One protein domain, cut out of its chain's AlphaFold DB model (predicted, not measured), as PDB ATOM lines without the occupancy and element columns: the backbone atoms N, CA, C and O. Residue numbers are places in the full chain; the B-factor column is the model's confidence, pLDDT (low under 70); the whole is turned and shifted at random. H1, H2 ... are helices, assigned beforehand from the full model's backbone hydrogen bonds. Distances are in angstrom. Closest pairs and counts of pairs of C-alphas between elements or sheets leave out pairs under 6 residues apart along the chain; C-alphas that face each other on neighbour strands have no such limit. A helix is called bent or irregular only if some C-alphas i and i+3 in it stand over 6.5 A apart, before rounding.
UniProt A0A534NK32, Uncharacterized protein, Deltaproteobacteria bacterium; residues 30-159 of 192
ATOM      1  N   TRP A  30     -35.197 -23.004  35.743       93.94
ATOM      2  CA  TRP A  30     -35.617 -22.125  34.649       93.94
ATOM      3  C   TRP A  30     -36.933 -21.421  34.979       93.94
ATOM      4  O   TRP A  30     -37.713 -21.867  35.821       93.94
ATOM      5  N   ASN A  31     -37.191 -20.309  34.292       94.50
ATOM      6  CA  ASN A  31     -38.382 -19.489  34.501       94.50
ATOM      7  C   ASN A  31     -39.381 -19.582  33.328       94.50
ATOM      8  O   ASN A  31     -39.187 -20.299  32.345       94.50
ATOM      9  N   VAL A  32     -40.491 -18.843  33.430       93.81
ATOM     10  CA  VAL A  32     -41.559 -18.851  32.414       93.81
ATOM     11  C   VAL A  32     -41.080 -18.303  31.065       93.81
ATOM     12  O   VAL A  32     -41.523 -18.789  30.024       93.81
ATOM     13  N   ALA A  33     -40.164 -17.331  31.053       94.25
ATOM     14  CA  ALA A  33     -39.605 -16.781  29.819       94.25
ATOM     15  C   ALA A  33     -38.699 -17.797  29.107       94.25
ATOM     16  O   ALA A  33     -38.787 -17.946  27.891       94.25
ATOM     17  N   ASP A  34     -37.899 -18.553  29.858       95.38
ATOM     18  CA  ASP A  34     -37.099 -19.657  29.316       95.38
ATOM     19  C   ASP A  34     -37.999 -20.731  28.695       95.38
ATOM     20  O   ASP A  34     -37.782 -21.171  27.564       95.38
ATOM     21  N   ARG A  35     -39.073 -21.094  29.407       94.44
ATOM     22  CA  ARG A  35     -40.070 -22.063  28.944       94.44
ATOM     23  C   ARG A  35     -40.802 -21.589  27.688       94.44
ATOM     24  O   ARG A  35     -41.112 -22.401  26.817       94.44
ATOM     25  N   ARG A  36     -41.045 -20.278  27.569       94.06
ATOM     26  CA  ARG A  36     -41.596 -19.663  26.355       94.06
ATOM     27  C   ARG A  36     -40.629 -19.786  25.182       94.06
ATOM     28  O   ARG A  36     -41.048 -20.237  24.126       94.06
ATOM     29  N   GLN A  37     -39.350 -19.463  25.377       95.19
ATOM     30  CA  GLN A  37     -38.332 -19.597  24.327       95.19
ATOM     31  C   GLN A  37     -38.184 -21.045  23.855       95.19
ATOM     32  O   GLN A  37     -38.049 -21.292  22.659       95.19
ATOM     33  N   GLN A  38     -38.243 -22.008  24.777       95.44
ATOM     34  CA  GLN A  38     -38.245 -23.424  24.418       95.44
ATOM     35  C   GLN A  38     -39.468 -23.788  23.585       95.44
ATOM     36  O   GLN A  38     -39.319 -24.406  22.533       95.44
ATOM     37  N   PHE A  39     -40.660 -23.387  24.039       94.69
ATOM     38  CA  PHE A  39     -41.902 -23.671  23.331       94.69
ATOM     39  C   PHE A  39     -41.882 -23.085  21.919       94.69
ATOM     40  O   PHE A  39     -42.181 -23.798  20.968       94.69
ATOM     41  N   ASP A  40     -41.468 -21.828  21.771       94.94
ATOM     42  CA  ASP A  40     -41.380 -21.167  20.469       94.94
ATOM     43  C   ASP A  40     -40.370 -21.886  19.548       94.94
ATOM     44  O   ASP A  40     -40.646 -22.097  18.368       94.94
ATOM     45  N   ALA A  41     -39.229 -22.347  20.081       96.00
ATOM     46  CA  ALA A  41     -38.257 -23.137  19.320       96.00
ATOM     47  C   ALA A  41     -38.817 -24.503  18.883       96.00
ATOM     48  O   ALA A  41     -38.629 -24.905  17.734       96.00
ATOM     49  N   ALA A  42     -39.531 -25.205  19.768       95.69
ATOM     50  CA  ALA A  42     -40.182 -26.472  19.443       95.69
ATOM     51  C   ALA A  42     -41.289 -26.288  18.392       95.69
ATOM     52  O   ALA A  42     -41.380 -27.081  17.459       95.69
ATOM     53  N   MET A  43     -42.078 -25.213  18.493       95.06
ATOM     54  CA  MET A  43     -43.115 -24.887  17.512       95.06
ATOM     55  C   MET A  43     -42.532 -24.513  16.146       95.06
ATOM     56  O   MET A  43     -43.077 -24.931  15.131       95.06
ATOM     57  N   LYS A  44     -41.386 -23.824  16.099       94.69
ATOM     58  CA  LYS A  44     -40.666 -23.563  14.841       94.69
ATOM     59  C   LYS A  44     -40.236 -24.861  14.147       94.69
ATOM     60  O   LYS A  44     -40.341 -24.982  12.932       94.69
ATOM     61  N   VAL A  45     -39.767 -25.849  14.911       95.94
ATOM     62  CA  VAL A  45     -39.405 -27.171  14.369       95.94
ATOM     63  C   VAL A  45     -40.646 -27.972  13.957       95.94
ATOM     64  O   VAL A  45     -40.632 -28.634  12.924       95.94
ATOM     65  N   HIS A  46     -41.746 -27.856  14.704       93.81
ATOM     66  CA  HIS A  46     -43.043 -28.412  14.315       93.81
ATOM     67  C   HIS A  46     -43.539 -27.845  12.973       93.81
ATOM     68  O   HIS A  46     -43.949 -28.603  12.099       93.81
ATOM     69  N   GLU A  47     -43.482 -26.524  12.785       94.19
ATOM     70  CA  GLU A  47     -43.821 -25.875  11.509       94.19
ATOM     71  C   GLU A  47     -42.938 -26.383  10.366       94.19
ATOM     72  O   GLU A  47     -43.445 -26.669   9.282       94.19
ATOM     73  N   LEU A  48     -41.643 -26.588  10.627       95.06
ATOM     74  CA  LEU A  48     -40.709 -27.110   9.636       95.06
ATOM     75  C   LEU A  48     -41.102 -28.513   9.137       95.06
ATOM     76  O   LEU A  48     -40.990 -28.780   7.942       95.06
ATOM     77  N   PHE A  49     -41.616 -29.397  10.003       94.38
ATOM     78  CA  PHE A  49     -42.176 -30.681   9.552       94.38
ATOM     79  C   PHE A  49     -43.374 -30.506   8.624       94.38
ATOM     80  O   PHE A  49     -43.511 -31.259   7.662       94.38
ATOM     81  N   GLY A  50     -44.228 -29.518   8.900       91.94
ATOM     82  CA  GLY A  50     -45.356 -29.194   8.036       91.94
ATOM     83  C   GLY A  50     -44.922 -28.718   6.660       91.94
ATOM     84  O   GLY A  50     -45.369 -29.265   5.657       91.94
ATOM     85  N   GLU A  51     -43.975 -27.779   6.610       93.88
ATOM     86  CA  GLU A  51     -43.413 -27.306   5.343       93.88
ATOM     87  C   GLU A  51     -42.772 -28.445   4.536       93.88
ATOM     88  O   GLU A  51     -42.888 -28.478   3.310       93.88
ATOM     89  N   MET A  52     -42.109 -29.400   5.199       93.50
ATOM     90  CA  MET A  52     -41.565 -30.580   4.522       93.50
ATOM     91  C   MET A  52     -42.657 -31.446   3.901       93.50
ATOM     92  O   MET A  52     -42.506 -31.845   2.746       93.50
ATOM     93  N   SER A  53     -43.729 -31.739   4.646       92.62
ATOM     94  CA  SER A  53     -44.868 -32.507   4.133       92.62
ATOM     95  C   SER A  53     -45.481 -31.820   2.917       92.62
ATOM     96  O   SER A  53     -45.612 -32.451   1.872       92.62
ATOM     97  N   ASP A  54     -45.734 -30.512   3.004       91.88
ATOM     98  CA  ASP A  54     -46.301 -29.731   1.902       91.88
ATOM     99  C   ASP A  54     -45.422 -29.803   0.639       91.88
ATOM    100  O   ASP A  54     -45.920 -29.999  -0.473       91.88
ATOM    101  N   VAL A  55     -44.096 -29.661   0.774       93.50
ATOM    102  CA  VAL A  55     -43.177 -29.734  -0.376       93.50
ATOM    103  C   VAL A  55     -43.131 -31.146  -0.964       93.50
ATOM    104  O   VAL A  55     -43.191 -31.294  -2.185       93.50
ATOM    105  N   VAL A  56     -43.051 -32.186  -0.128       93.38
ATOM    106  CA  VAL A  56     -43.018 -33.584  -0.590       93.38
ATOM    107  C   VAL A  56     -44.317 -33.962  -1.294       93.38
ATOM    108  O   VAL A  56     -44.260 -34.540  -2.375       93.38
ATOM    109  N   GLU A  57     -45.473 -33.582  -0.753       92.12
ATOM    110  CA  GLU A  57     -46.770 -33.854  -1.377       92.12
ATOM    111  C   GLU A  57     -46.901 -33.160  -2.743       92.12
ATOM    112  O   GLU A  57     -47.389 -33.758  -3.707       92.12
ATOM    113  N   ARG A  58     -46.402 -31.922  -2.884       92.06
ATOM    114  CA  ARG A  58     -46.353 -31.227  -4.185       92.06
ATOM    115  C   ARG A  58     -45.427 -31.925  -5.183       92.06
ATOM    116  O   ARG A  58     -45.780 -32.032  -6.360       92.06
ATOM    117  N   ILE A  59     -44.264 -32.405  -4.733       93.25
ATOM    118  CA  ILE A  59     -43.340 -33.185  -5.569       93.25
ATOM    119  C   ILE A  59     -43.999 -34.495  -6.015       93.25
ATOM    120  O   ILE A  59     -43.947 -34.823  -7.199       93.25
ATOM    121  N   ASP A  60     -44.659 -35.207  -5.102       92.44
ATOM    122  CA  ASP A  60     -45.328 -36.478  -5.385       92.44
ATOM    123  C   ASP A  60     -46.513 -36.300  -6.342       92.44
ATOM    124  O   ASP A  60     -46.662 -37.081  -7.284       92.44
ATOM    125  N   SER A  61     -47.299 -35.230  -6.185       91.50
ATOM    126  CA  SER A  61     -48.363 -34.861  -7.130       91.50
ATOM    127  C   SER A  61     -47.803 -34.621  -8.542       91.50
ATOM    128  O   SER A  61     -48.322 -35.159  -9.526       91.50
ATOM    129  N   ALA A  62     -46.682 -33.897  -8.656       92.06
ATOM    130  CA  ALA A  62     -46.009 -33.672  -9.937       92.06
ATOM    131  C   ALA A  62     -45.432 -34.959 -10.543       92.06
ATOM    132  O   ALA A  62     -45.574 -35.190 -11.747       92.06
ATOM    133  N   ALA A  63     -44.818 -35.816  -9.725       91.69
ATOM    134  CA  ALA A  63     -44.277 -37.098 -10.165       91.69
ATOM    135  C   ALA A  63     -45.388 -38.041 -10.658       91.69
ATOM    136  O   ALA A  63     -45.238 -38.684 -11.699       91.69
ATOM    137  N   ALA A  64     -46.533 -38.073  -9.970       90.88
ATOM    138  CA  ALA A  64     -47.693 -38.863 -10.369       90.88
ATOM    139  C   ALA A  64     -48.268 -38.401 -11.717       90.88
ATOM    140  O   ALA A  64     -48.488 -39.227 -12.609       90.88
ATOM    141  N   ALA A  65     -48.460 -37.091 -11.904       89.81
ATOM    142  CA  ALA A  65     -48.938 -36.536 -13.170       89.81
ATOM    143  C   ALA A  65     -47.962 -36.836 -14.322       89.81
ATOM    144  O   ALA A  65     -48.364 -37.259 -15.410       89.81
ATOM    145  N   LEU A  66     -46.659 -36.698 -14.061       90.50
ATOM    146  CA  LEU A  66     -45.607 -37.008 -15.023       90.50
ATOM    147  C   LEU A  66     -45.605 -38.489 -15.428       90.50
ATOM    148  O   LEU A  66     -45.495 -38.802 -16.614       90.50
ATOM    149  N   ALA A  67     -45.794 -39.401 -14.474       89.06
ATOM    150  CA  ALA A  67     -45.892 -40.831 -14.751       89.06
ATOM    151  C   ALA A  67     -47.092 -41.167 -15.656       89.06
ATOM    152  O   ALA A  67     -46.969 -42.003 -16.553       89.06
ATOM    153  N   GLN A  68     -48.241 -40.500 -15.477       88.19
ATOM    154  CA  GLN A  68     -49.388 -40.660 -16.383       88.19
ATOM    155  C   GLN A  68     -49.068 -40.156 -17.795       88.19
ATOM    156  O   GLN A  68     -49.377 -40.824 -18.782       88.19
ATOM    157  N   ARG A  69     -48.372 -39.018 -17.903       85.88
ATOM    158  CA  ARG A  69     -47.945 -38.461 -19.191       85.88
ATOM    159  C   ARG A  69     -46.977 -39.383 -19.932       85.88
ATOM    160  O   ARG A  69     -47.148 -39.594 -21.129       85.88
ATOM    161  N   MET A  70     -46.013 -39.976 -19.228       86.50
ATOM    162  CA  MET A  70     -45.050 -40.919 -19.808       86.50
ATOM    163  C   MET A  70     -45.718 -42.189 -20.344       86.50
ATOM    164  O   MET A  70     -45.286 -42.709 -21.368       86.50
ATOM    165  N   LYS A  71     -46.796 -42.672 -19.709       86.19
ATOM    166  CA  LYS A  71     -47.592 -43.789 -20.251       86.19
ATOM    167  C   LYS A  71     -48.260 -43.422 -21.576       86.19
ATOM    168  O   LYS A  71     -48.315 -44.254 -22.476       86.19
ATOM    169  N   ALA A  72     -48.750 -42.188 -21.700       84.62
ATOM    170  CA  ALA A  72     -49.380 -41.699 -22.924       84.62
ATOM    171  C   ALA A  72     -48.362 -41.365 -24.034       84.62
ATOM    172  O   ALA A  72     -48.670 -41.531 -25.212       84.62
ATOM    173  N   GLN A  73     -47.165 -40.879 -23.678       81.00
ATOM    174  CA  GLN A  73     -46.110 -40.472 -24.619       81.00
ATOM    175  C   GLN A  73     -44.708 -40.890 -24.127       81.00
ATOM    176  O   GLN A  73     -43.948 -40.071 -23.609       81.00
ATOM    177  N   PRO A  74     -44.323 -42.166 -24.315       71.38
ATOM    178  CA  PRO A  74     -43.114 -42.737 -23.712       71.38
ATOM    179  C   PRO A  74     -41.781 -42.267 -24.320       71.38
ATOM    180  O   PRO A  74     -40.732 -42.532 -23.741       71.38
ATOM    181  N   GLN A  75     -41.784 -41.582 -25.470       65.75
ATOM    182  CA  GLN A  75     -40.555 -41.211 -26.196       65.75
ATOM    183  C   GLN A  75     -40.039 -39.792 -25.896       65.75
ATOM    184  O   GLN A  75     -39.053 -39.348 -26.484       65.75
ATOM    185  N   GLU A  76     -40.669 -39.053 -24.982       74.38
ATOM    186  CA  GLU A  76     -40.273 -37.677 -24.689       74.38
ATOM    187  C   GLU A  76     -39.193 -37.630 -23.590       74.38
ATOM    188  O   GLU A  76     -39.479 -37.632 -22.394       74.38
ATOM    189  N   GLY A  77     -37.915 -37.554 -23.989       75.94
ATOM    190  CA  GLY A  77     -36.766 -37.535 -23.063       75.94
ATOM    191  C   GLY A  77     -36.786 -36.402 -22.020       75.94
ATOM    192  O   GLY A  77     -36.180 -36.528 -20.954       75.94
ATOM    193  N   ARG A  78     -37.540 -35.319 -22.273       78.31
ATOM    194  CA  ARG A  78     -37.783 -34.237 -21.299       78.31
ATOM    195  C   ARG A  78     -38.543 -34.735 -20.063       78.31
ATOM    196  O   ARG A  78     -38.277 -34.242 -18.968       78.31
ATOM    197  N   LEU A  79     -39.424 -35.730 -20.217       83.81
ATOM    198  CA  LEU A  79     -40.198 -36.311 -19.117       83.81
ATOM    199  C   LEU A  79     -39.295 -37.096 -18.159       83.81
ATOM    200  O   LEU A  79     -39.354 -36.896 -16.950       83.81
ATOM    201  N   ALA A  80     -38.383 -37.915 -18.691       85.88
ATOM    202  CA  ALA A  80     -37.434 -38.679 -17.876       85.88
ATOM    203  C   ALA A  80     -36.482 -37.765 -17.076       85.88
ATOM    204  O   ALA A  80     -36.215 -38.003 -15.894       85.88
ATOM    205  N   GLY A  81     -36.006 -36.681 -17.705       90.06
ATOM    206  CA  GLY A  81     -35.166 -35.683 -17.042       90.06
ATOM    207  C   GLY A  81     -35.886 -34.956 -15.902       90.06
ATOM    208  O   GLY A  81     -35.294 -34.743 -14.844       90.06
ATOM    209  N   LEU A  82     -37.166 -34.613 -16.081       91.19
ATOM    210  CA  LEU A  82     -37.974 -34.003 -15.022       91.19
ATOM    211  C   LEU A  82     -38.247 -34.988 -13.876       91.19
ATOM    212  O   LEU A  82     -38.108 -34.606 -12.717       91.19
ATOM    213  N   ALA A  83     -38.540 -36.256 -14.181       91.25
ATOM    214  CA  ALA A  83     -38.765 -37.290 -13.168       91.25
ATOM    215  C   ALA A  83     -37.538 -37.458 -12.262       91.25
ATOM    216  O   ALA A  83     -37.653 -37.468 -11.041       91.25
ATOM    217  N   THR A  84     -36.341 -37.482 -12.855       93.44
ATOM    218  CA  THR A  84     -35.085 -37.591 -12.097       93.44
ATOM    219  C   THR A  84     -34.853 -36.377 -11.191       93.44
ATOM    220  O   THR A  84     -34.371 -36.534 -10.071       93.44
ATOM    221  N   LYS A  85     -35.223 -35.167 -11.636       94.62
ATOM    222  CA  LYS A  85     -35.138 -33.953 -10.805       94.62
ATOM    223  C   LYS A  85     -36.109 -33.997  -9.624       94.62
ATOM    224  O   LYS A  85     -35.701 -33.679  -8.512       94.62
ATOM    225  N   LEU A  86     -37.359 -34.403  -9.856       94.56
ATOM    226  CA  LEU A  86     -38.375 -34.550  -8.806       94.56
ATOM    227  C   LEU A  86     -37.930 -35.558  -7.738       94.56
ATOM    228  O   LEU A  86     -37.922 -35.234  -6.552       94.56
ATOM    229  N   GLU A  87     -37.437 -36.721  -8.161       94.06
ATOM    230  CA  GLU A  87     -36.873 -37.736  -7.264       94.06
ATOM    231  C   GLU A  87     -35.661 -37.222  -6.474       94.06
ATOM    232  O   GLU A  87     -35.544 -37.460  -5.273       94.06
ATOM    233  N   ALA A  88     -34.754 -36.485  -7.123       95.25
ATOM    234  CA  ALA A  88     -33.593 -35.904  -6.453       95.25
ATOM    235  C   ALA A  88     -33.990 -34.861  -5.393       95.25
ATOM    236  O   ALA A  88     -33.382 -34.830  -4.324       95.25
ATOM    237  N   MET A  89     -35.015 -34.043  -5.657       96.38
ATOM    238  CA  MET A  89     -35.550 -33.085  -4.684       96.38
ATOM    239  C   MET A  89     -36.202 -33.798  -3.494       96.38
ATOM    240  O   MET A  89     -35.859 -33.502  -2.351       96.38
ATOM    241  N   LYS A  90     -37.061 -34.800  -3.741       94.81
ATOM    242  CA  LYS A  90     -37.680 -35.608  -2.675       94.81
ATOM    243  C   LYS A  90     -36.629 -36.258  -1.778       94.81
ATOM    244  O   LYS A  90     -36.724 -36.176  -0.554       94.81
ATOM    245  N   LYS A  91     -35.580 -36.821  -2.386       94.25
ATOM    246  CA  LYS A  91     -34.451 -37.444  -1.687       94.25
ATOM    247  C   LYS A  91     -33.692 -36.505  -0.765       94.25
ATOM    248  O   LYS A  91     -33.043 -37.013   0.134       94.25
ATOM    249  N   LYS A  92     -33.728 -35.184  -0.958       95.31
ATOM    250  CA  LYS A  92     -33.112 -34.232  -0.015       95.31
ATOM    251  C   LYS A  92     -33.926 -34.107   1.276       95.31
ATOM    252  O   LYS A  92     -33.343 -33.909   2.338       95.31
ATOM    253  N   ILE A  93     -35.250 -34.258   1.195       94.25
ATOM    254  CA  ILE A  93     -36.168 -34.066   2.326       94.25
ATOM    255  C   ILE A  93     -36.377 -35.367   3.105       94.25
ATOM    256  O   ILE A  93     -36.228 -35.371   4.326       94.25
ATOM    257  N   VAL A  94     -36.703 -36.460   2.408       91.56
ATOM    258  CA  VAL A  94     -37.106 -37.742   3.011       91.56
ATOM    259  C   VAL A  94     -36.262 -38.906   2.502       91.56
ATOM    260  O   VAL A  94     -35.791 -38.905   1.362       91.56
ATOM    261  N   ALA A  95     -36.081 -39.923   3.345       84.94
ATOM    262  CA  ALA A  95     -35.509 -41.193   2.919       84.94
ATOM    263  C   ALA A  95     -36.446 -41.865   1.901       84.94
ATOM    264  O   ALA A  95     -37.653 -41.953   2.115       84.94
ATOM    265  N   THR A  96     -35.895 -42.343   0.785       79.38
ATOM    266  CA  THR A  96     -36.699 -42.910  -0.320       79.38
ATOM    267  C   THR A  96     -36.478 -44.404  -0.529       79.38
ATOM    268  O   THR A  96     -37.099 -44.995  -1.406       79.38
ATOM    269  N   LYS A  97     -35.555 -45.024   0.211       74.69
ATOM    270  CA  LYS A  97     -35.334 -46.471   0.125       74.69
ATOM    271  C   LYS A  97     -36.442 -47.226   0.859       74.69
ATOM    272  O   LYS A  97     -36.751 -46.915   2.007       74.69
ATOM    273  N   GLU A  98     -36.996 -48.246   0.207       58.38
ATOM    274  CA  GLU A  98     -37.903 -49.203   0.843       58.38
ATOM    275  C   GLU A  98     -37.156 -49.938   1.970       58.38
ATOM    276  O   GLU A  98     -36.055 -50.451   1.766       58.38
ATOM    277  N   GLY A  99     -37.716 -49.932   3.183       55.09
ATOM    278  CA  GLY A  99     -37.053 -50.504   4.362       55.09
ATOM    279  C   GLY A  99     -37.623 -50.088   5.721       55.09
ATOM    280  O   GLY A  99     -37.278 -50.705   6.723       55.09
ATOM    281  N   GLY A 100     -38.503 -49.081   5.770       53.19
ATOM    282  CA  GLY A 100     -39.440 -48.800   6.872       53.19
ATOM    283  C   GLY A 100     -38.870 -48.395   8.240       53.19
ATOM    284  O   GLY A 100     -39.596 -47.774   9.006       53.19
ATOM    285  N   ALA A 101     -37.611 -48.706   8.566       52.53
ATOM    286  CA  ALA A 101     -37.060 -48.454   9.900       52.53
ATOM    287  C   ALA A 101     -35.556 -48.120   9.941       52.53
ATOM    288  O   ALA A 101     -35.154 -47.358  10.811       52.53
ATOM    289  N   ILE A 102     -34.712 -48.662   9.047       59.19
ATOM    290  CA  ILE A 102     -33.248 -48.437   9.073       59.19
ATOM    291  C   ILE A 102     -32.690 -48.426   7.642       59.19
ATOM    292  O   ILE A 102     -32.143 -49.412   7.157       59.19
ATOM    293  N   THR A 103     -32.840 -47.311   6.926       70.19
ATOM    294  CA  THR A 103     -32.191 -47.121   5.611       70.19
ATOM    295  C   THR A 103     -30.771 -46.559   5.742       70.19
ATOM    296  O   THR A 103     -30.004 -46.596   4.779       70.19
ATOM    297  N   GLY A 104     -30.433 -46.019   6.922       72.25
ATOM    298  CA  GLY A 104     -29.210 -45.252   7.174       72.25
ATOM    299  C   GLY A 104     -29.164 -43.905   6.443       72.25
ATOM    300  O   GLY A 104     -28.138 -43.231   6.471       72.25
ATOM    301  N   GLU A 105     -30.240 -43.514   5.755       80.88
ATOM    302  CA  GLU A 105     -30.307 -42.251   5.026       80.88
ATOM    303  C   GLU A 105     -30.828 -41.147   5.941       80.88
ATOM    304  O   GLU A 105     -32.033 -41.001   6.117       80.88
ATOM    305  N   GLU A 106     -29.924 -40.330   6.475       87.12
ATOM    306  CA  GLU A 106     -30.319 -39.090   7.135       87.12
ATOM    307  C   GLU A 106     -30.549 -37.989   6.097       87.12
ATOM    308  O   GLU A 106     -29.694 -37.713   5.244       87.12
ATOM    309  N   ARG A 107     -31.737 -37.387   6.163       93.62
ATOM    310  CA  ARG A 107     -32.203 -36.270   5.330       93.62
ATOM    311  C   ARG A 107     -32.654 -35.114   6.209       93.62
ATOM    312  O   ARG A 107     -32.575 -35.205   7.434       93.62
ATOM    313  N   ILE A 108     -33.152 -34.036   5.596       94.88
ATOM    314  CA  ILE A 108     -33.667 -32.874   6.338       94.88
ATOM    315  C   ILE A 108     -34.677 -33.327   7.404       94.88
ATOM    316  O   ILE A 108     -34.594 -32.859   8.539       94.88
ATOM    317  N   ARG A 109     -35.563 -34.284   7.087       94.06
ATOM    318  CA  ARG A 109     -36.532 -34.832   8.046       94.06
ATOM    319  C   ARG A 109     -35.866 -35.467   9.271       94.06
ATOM    320  O   ARG A 109     -36.126 -35.014  10.377       94.06
ATOM    321  N   GLU A 110     -34.949 -36.413   9.078       92.88
ATOM    322  CA  GLU A 110     -34.273 -37.118  10.184       92.88
ATOM    323  C   GLU A 110     -33.435 -36.168  11.051       92.88
ATOM    324  O   GLU A 110     -33.458 -36.211  12.280       92.88
ATOM    325  N   HIS A 111     -32.728 -35.224  10.422       95.75
ATOM    326  CA  HIS A 111     -31.999 -34.192  11.156       95.75
ATOM    327  C   HIS A 111     -32.926 -33.272  11.960       95.75
ATOM    328  O   HIS A 111     -32.533 -32.766  13.016       95.75
ATOM    329  N   THR A 112     -34.143 -33.049  11.466       96.25
ATOM    330  CA  THR A 112     -35.172 -32.272  12.159       96.25
ATOM    331  C   THR A 112     -35.788 -33.074  13.300       96.25
ATOM    332  O   THR A 112     -35.989 -32.510  14.373       96.25
ATOM    333  N   ASP A 113     -35.977 -34.386  13.141       94.31
ATOM    334  CA  ASP A 113     -36.383 -35.304  14.213       94.31
ATOM    335  C   ASP A 113     -35.348 -35.333  15.350       94.31
ATOM    336  O   ASP A 113     -35.702 -35.175  16.523       94.31
ATOM    337  N   HIS A 114     -34.054 -35.417  15.023       95.12
ATOM    338  CA  HIS A 114     -32.972 -35.314  16.011       95.12
ATOM    339  C   HIS A 114     -32.992 -33.972  16.754       95.12
ATOM    340  O   HIS A 114     -32.863 -33.933  17.981       95.12
ATOM    341  N   LEU A 115     -33.182 -32.866  16.028       96.62
ATOM    342  CA  LEU A 115     -33.295 -31.535  16.621       96.62
ATOM    343  C   LEU A 115     -34.524 -31.422  17.534       96.62
ATOM    344  O   LEU A 115     -34.420 -30.885  18.636       96.62
ATOM    345  N   TYR A 116     -35.674 -31.932  17.093       95.94
ATOM    346  CA  TYR A 116     -36.912 -31.897  17.861       95.94
ATOM    347  C   TYR A 116     -36.771 -32.689  19.164       95.94
ATOM    348  O   TYR A 116     -37.080 -32.170  20.235       95.94
ATOM    349  N   SER A 117     -36.201 -33.895  19.093       95.19
ATOM    350  CA  SER A 117     -35.886 -34.715  20.266       95.19
ATOM    351  C   SER A 117     -34.956 -33.987  21.247       95.19
ATOM    352  O   SER A 117     -35.248 -33.901  22.444       95.19
ATOM    353  N   ALA A 118     -33.881 -33.366  20.747       95.94
ATOM    354  CA  ALA A 118     -32.958 -32.594  21.574       95.94
ATOM    355  C   ALA A 118     -33.644 -31.398  22.256       95.94
ATOM    356  O   ALA A 118     -33.422 -31.162  23.444       95.94
ATOM    357  N   LEU A 119     -34.516 -30.674  21.544       95.50
ATOM    358  CA  LEU A 119     -35.299 -29.581  22.125       95.50
ATOM    359  C   LEU A 119     -36.249 -30.085  23.214       95.50
ATOM    360  O   LEU A 119     -36.312 -29.473  24.276       95.50
ATOM    361  N   LEU A 120     -36.963 -31.189  22.984       92.94
ATOM    362  CA  LEU A 120     -37.919 -31.738  23.951       92.94
ATOM    363  C   LEU A 120     -37.262 -32.343  25.197       92.94
ATOM    364  O   LEU A 120     -37.907 -32.417  26.240       92.94
ATOM    365  N   SER A 121     -35.988 -32.733  25.123       93.06
ATOM    366  CA  SER A 121     -35.251 -33.274  26.272       93.06
ATOM    367  C   SER A 121     -34.940 -32.242  27.370       93.06
ATOM    368  O   SER A 121     -34.528 -32.617  28.467       93.06
ATOM    369  N   TRP A 122     -35.143 -30.947  27.095       92.19
ATOM    370  CA  TRP A 122     -34.878 -29.855  28.029       92.19
ATOM    371  C   TRP A 122     -36.019 -28.839  28.040       92.19
ATOM    372  O   TRP A 122     -36.444 -28.344  26.999       92.19
ATOM    373  N   GLU A 123     -36.508 -28.481  29.229       90.12
ATOM    374  CA  GLU A 123     -37.656 -27.576  29.352       90.12
ATOM    375  C   GLU A 123     -37.284 -26.093  29.480       90.12
ATOM    376  O   GLU A 123     -38.146 -25.239  29.251       90.12
ATOM    377  N   GLY A 124     -36.034 -25.791  29.841       93.19
ATOM    378  CA  GLY A 124     -35.524 -24.430  29.992       93.19
ATOM    379  C   GLY A 124     -35.041 -23.814  28.676       93.19
ATOM    380  O   GLY A 124     -35.351 -24.290  27.585       93.19
ATOM    381  N   LYS A 125     -34.241 -22.746  28.772       95.81
ATOM    382  CA  LYS A 125     -33.759 -22.001  27.605       95.81
ATOM    383  C   LYS A 125     -32.991 -22.926  26.644       95.81
ATOM    384  O   LYS A 125     -32.024 -23.552  27.086       95.81
ATOM    385  N   PRO A 126     -33.364 -22.991  25.351       96.31
ATOM    386  CA  PRO A 126     -32.633 -23.785  24.371       96.31
ATOM    387  C   PRO A 126     -31.185 -23.326  24.225       96.31
ATOM    388  O   PRO A 126     -30.885 -22.127  24.239       96.31
ATOM    389  N   ALA A 127     -30.283 -24.281  24.018       95.38
ATOM    390  CA  ALA A 127     -28.911 -23.969  23.657       95.38
ATOM    391  C   ALA A 127     -28.865 -23.259  22.292       95.38
ATOM    392  O   ALA A 127     -29.583 -23.628  21.361       95.38
ATOM    393  N   ARG A 128     -27.976 -22.268  22.152       96.50
ATOM    394  CA  ARG A 128     -27.850 -21.451  20.930       96.50
ATOM    395  C   ARG A 128     -27.670 -22.298  19.664       96.50
ATOM    396  O   ARG A 128     -28.307 -22.017  18.657       96.50
ATOM    397  N   TYR A 129     -26.871 -23.361  19.743       96.81
ATOM    398  CA  TYR A 129     -26.605 -24.228  18.594       96.81
ATOM    399  C   TYR A 129     -27.869 -24.939  18.072       96.81
ATOM    400  O   TYR A 129     -27.965 -25.200  16.878       96.81
ATOM    401  N   LEU A 130     -28.854 -25.233  18.935       97.00
ATOM    402  CA  LEU A 130     -30.123 -25.845  18.516       97.00
ATOM    403  C   LEU A 130     -30.958 -24.854  17.697       97.00
ATOM    404  O   LEU A 130     -31.555 -25.228  16.690       97.00
ATOM    405  N   LEU A 131     -30.952 -23.578  18.092       97.19
ATOM    406  CA  LEU A 131     -31.638 -22.510  17.360       97.19
ATOM    407  C   LEU A 131     -30.992 -22.277  15.990       97.19
ATOM    408  O   LEU A 131     -31.685 -22.222  14.977       97.19
ATOM    409  N   GLU A 132     -29.660 -22.218  15.951       98.06
ATOM    410  CA  GLU A 132     -28.891 -22.092  14.707       98.06
ATOM    411  C   GLU A 132     -29.103 -23.307  13.788       98.06
ATOM    412  O   GLU A 132     -29.230 -23.154  12.571       98.06
ATOM    413  N   ARG A 133     -29.216 -24.521  14.352       97.62
ATOM    414  CA  ARG A 133     -29.539 -25.733  13.586       97.62
ATOM    415  C   ARG A 133     -30.943 -25.676  12.987       97.62
ATOM    416  O   ARG A 133     -31.096 -26.050  11.827       97.62
ATOM    417  N   ALA A 134     -31.936 -25.173  13.724       96.94
ATOM    418  CA  ALA A 134     -33.286 -24.963  13.194       96.94
ATOM    419  C   ALA A 134     -33.277 -24.008  11.987       96.94
ATOM    420  O   ALA A 134     -33.946 -24.248  10.987       96.94
ATOM    421  N   GLU A 135     -32.488 -22.932  12.055       97.56
ATOM    422  CA  GLU A 135     -32.335 -21.977  10.950       97.56
ATOM    423  C   GLU A 135     -31.582 -22.550   9.749       97.56
ATOM    424  O   GLU A 135     -31.893 -22.215   8.606       97.56
ATOM    425  N   ALA A 136     -30.575 -23.392   9.982       98.25
ATOM    426  CA  ALA A 136     -29.884 -24.101   8.909       98.25
ATOM    427  C   ALA A 136     -30.840 -25.050   8.171       98.25
ATOM    428  O   ALA A 136     -30.978 -24.932   6.957       98.25
ATOM    429  N   LEU A 137     -31.578 -25.895   8.899       98.12
ATOM    430  CA  LEU A 137     -32.542 -26.832   8.311       98.12
ATOM    431  C   LEU A 137     -33.680 -26.113   7.571       98.12
ATOM    432  O   LEU A 137     -34.088 -26.544   6.496       98.12
ATOM    433  N   GLY A 138     -34.147 -24.976   8.098       97.62
ATOM    434  CA  GLY A 138     -35.121 -24.130   7.404       97.62
ATOM    435  C   GLY A 138     -34.603 -23.574   6.073       97.62
ATOM    436  O   GLY A 138     -35.349 -23.525   5.096       97.62
ATOM    437  N   ARG A 139     -33.320 -23.196   5.998       98.31
ATOM    438  CA  ARG A 139     -32.687 -22.764   4.740       98.31
ATOM    439  C   ARG A 139     -32.503 -23.923   3.764       98.31
ATOM    440  O   ARG A 139     -32.871 -23.774   2.608       98.31
ATOM    441  N   GLU A 140     -32.034 -25.075   4.239       98.00
ATOM    442  CA  GLU A 140     -31.908 -26.285   3.416       98.00
ATOM    443  C   GLU A 140     -33.257 -26.668   2.776       98.00
ATOM    444  O   GLU A 140     -33.320 -26.958   1.582       98.00
ATOM    445  N   LEU A 141     -34.362 -26.599   3.530       97.88
ATOM    446  CA  LEU A 141     -35.702 -26.833   2.981       97.88
ATOM    447  C   LEU A 141     -36.137 -25.737   1.996       97.88
ATOM    448  O   LEU A 141     -36.751 -26.035   0.968       97.88
ATOM    449  N   ALA A 142     -35.824 -24.472   2.291       97.62
ATOM    450  CA  ALA A 142     -36.123 -23.354   1.401       97.62
ATOM    451  C   ALA A 142     -35.415 -23.486   0.045       97.62
ATOM    452  O   ALA A 142     -36.025 -23.173  -0.979       97.62
ATOM    453  N   ASP A 143     -34.185 -24.001   0.027       98.19
ATOM    454  CA  ASP A 143     -33.439 -24.280  -1.199       98.19
ATOM    455  C   ASP A 143     -34.139 -25.367  -2.032       98.19
ATOM    456  O   ASP A 143     -34.356 -25.181  -3.230       98.19
ATOM    457  N   VAL A 144     -34.604 -26.459  -1.407       97.69
ATOM    458  CA  VAL A 144     -35.380 -27.502  -2.112       97.69
ATOM    459  C   VAL A 144     -36.689 -26.944  -2.672       97.69
ATOM    460  O   VAL A 144     -37.063 -27.238  -3.808       97.69
ATOM    461  N   ARG A 145     -37.384 -26.099  -1.903       96.50
ATOM    462  CA  ARG A 145     -38.588 -25.412  -2.380       96.50
ATOM    463  C   ARG A 145     -38.276 -24.531  -3.590       96.50
ATOM    464  O   ARG A 145     -39.024 -24.568  -4.560       96.50
ATOM    465  N   ALA A 146     -37.182 -23.772  -3.564       97.25
ATOM    466  CA  ALA A 146     -36.772 -22.936  -4.690       97.25
ATOM    467  C   ALA A 146     -36.435 -23.770  -5.941       97.25
ATOM    468  O   ALA A 146     -36.833 -23.400  -7.046       97.25
ATOM    469  N   GLU A 147     -35.774 -24.920  -5.779       96.81
ATOM    470  CA  GLU A 147     -35.540 -25.872  -6.874       96.81
ATOM    471  C   GLU A 147     -36.855 -26.385  -7.480       96.81
ATOM    472  O   GLU A 147     -36.977 -26.482  -8.705       96.81
ATOM    473  N   PHE A 148     -37.858 -26.664  -6.641       95.12
ATOM    474  CA  PHE A 148     -39.173 -27.101  -7.101       95.12
ATOM    475  C   PHE A 148     -39.925 -25.989  -7.845       95.12
ATOM    476  O   PHE A 148     -40.481 -26.226  -8.919       95.12
ATOM    477  N   GLU A 149     -39.901 -24.756  -7.334       93.88
ATOM    478  CA  GLU A 149     -40.489 -23.602  -8.025       93.88
ATOM    479  C   GLU A 149     -39.814 -23.347  -9.385       93.88
ATOM    480  O   GLU A 149     -40.487 -23.049 -10.373       93.88
ATOM    481  N   ALA A 150     -38.501 -23.564  -9.497       95.38
ATOM    482  CA  ALA A 150     -37.771 -23.401 -10.755       95.38
ATOM    483  C   ALA A 150     -38.191 -24.398 -11.856       95.38
ATOM    484  O   ALA A 150     -37.983 -24.127 -13.045       95.38
ATOM    485  N   VAL A 151     -38.790 -25.544 -11.505       92.56
ATOM    486  CA  VAL A 151     -39.321 -26.509 -12.485       92.56
ATOM    487  C   VAL A 151     -40.815 -26.331 -12.778       92.56
ATOM    488  O   VAL A 151     -41.306 -26.935 -13.732       92.56
ATOM    489  N   GLN A 152     -41.528 -25.459 -12.055       89.00
ATOM    490  CA  GLN A 152     -42.952 -25.178 -12.295       89.00
ATOM    491  C   GLN A 152     -43.274 -24.788 -13.745       89.00
ATOM    492  O   GLN A 152     -44.219 -25.349 -14.305       89.00
ATOM    493  N   PRO A 153     -42.486 -23.933 -14.433       89.81
ATOM    494  CA  PRO A 153     -42.759 -23.614 -15.835       89.81
ATOM    495  C   PRO A 153     -42.688 -24.843 -16.756       89.81
ATOM    496  O   PRO A 153     -43.434 -24.942 -17.730       89.81
ATOM    497  N   GLN A 154     -41.814 -25.810 -16.445       86.19
ATOM    498  CA  GLN A 154     -41.705 -27.063 -17.202       86.19
ATOM    499  C   GLN A 154     -42.937 -27.944 -16.968       86.19
ATOM    500  O   GLN A 154     -43.479 -28.479 -17.931       86.19
ATOM    501  N   ILE A 155     -43.413 -28.038 -15.723       85.25
ATOM    502  CA  ILE A 155     -44.644 -28.762 -15.359       85.25
ATOM    503  C   ILE A 155     -45.857 -28.174 -16.097       85.25
ATOM    504  O   ILE A 155     -46.635 -28.917 -16.695       85.25
ATOM    505  N   GLN A 156     -45.974 -26.843 -16.128       84.06
ATOM    506  CA  GLN A 156     -47.061 -26.130 -16.810       84.06
ATOM    507  C   GLN A 156     -47.021 -26.325 -18.330       84.06
ATOM    508  O   GLN A 156     -48.043 -26.620 -18.940       84.06
ATOM    509  N   THR A 157     -45.837 -26.233 -18.944       82.69
ATOM    510  CA  THR A 157     -45.670 -26.453 -20.396       82.69
ATOM    511  C   THR A 157     -46.092 -27.868 -20.805       82.69
ATOM    512  O   THR A 157     -46.644 -28.080 -21.884       82.69
ATOM    513  N   LEU A 158     -45.862 -28.848 -19.929       80.00
ATOM    514  CA  LEU A 158     -46.243 -30.242 -20.145       80.00
ATOM    515  C   LEU A 158     -47.739 -30.516 -19.899       80.00
ATOM    516  O   LEU A 158     -48.165 -31.654 -20.108       80.00
ATOM    517  N   HIS A 159     -48.518 -29.497 -19.504       77.06
ATOM    518  CA  HIS A 159     -49.949 -29.580 -19.184       77.06
ATOM    519  C   HIS A 159     -50.261 -30.714 -18.198       77.06
ATOM    520  O   HIS A 159     -51.217 -31.469 -18.365       77.06
TER     521      HIS A 159
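This is residues 30 to 159 of the 192 residues of an uncharacterized protein of Deltaproteobacteria bacterium (UniProt A0A534NK32). This is a narrow bundle: H1 runs nearly its full length, H2 and H3 follow end to end along H1, and H4 runs back beside them. The printed part has 130 residues, with four named helices, H1 to H4 in order, and no named strand: all helix. It is loose, with a radius of gyration of the C-alphas of 18.3 A and spans of 64 by 31 by 18 A.

Find C-alpha 32 at (-41.559, -18.851, 32.414); from there H1, residues 32 to 72, runs 60.4 A. Next come H2, residues 77 to 93, 25.6 A, and H3, residues 108 to 120, 18.2 A. H4, residues 128 to 157, runs 45.3 A to C-alpha 157 at (-45.670, -26.453, -20.396); it is irregular, C-alphas 150 and 153 being 7.1 A apart.

Look at Val 56 and Lys 90, the closest C-alphas of the hairpin H1 and H2, 6.1 A apart; H1 touches H2 with residues 52 to 70 alone. H3 and H4 form another hairpin, closest at C-alphas 108 and 137, 6.5 A. Every O i to N i+4 pair is within hydrogen-bond range in H1 and H3, 12 of 13 in H2, 24 of 26 in H4.

The printed part has no cut. Residues 94 to 107 make the long link. Residues 75 and 98 to 102 have pLDDT under 70.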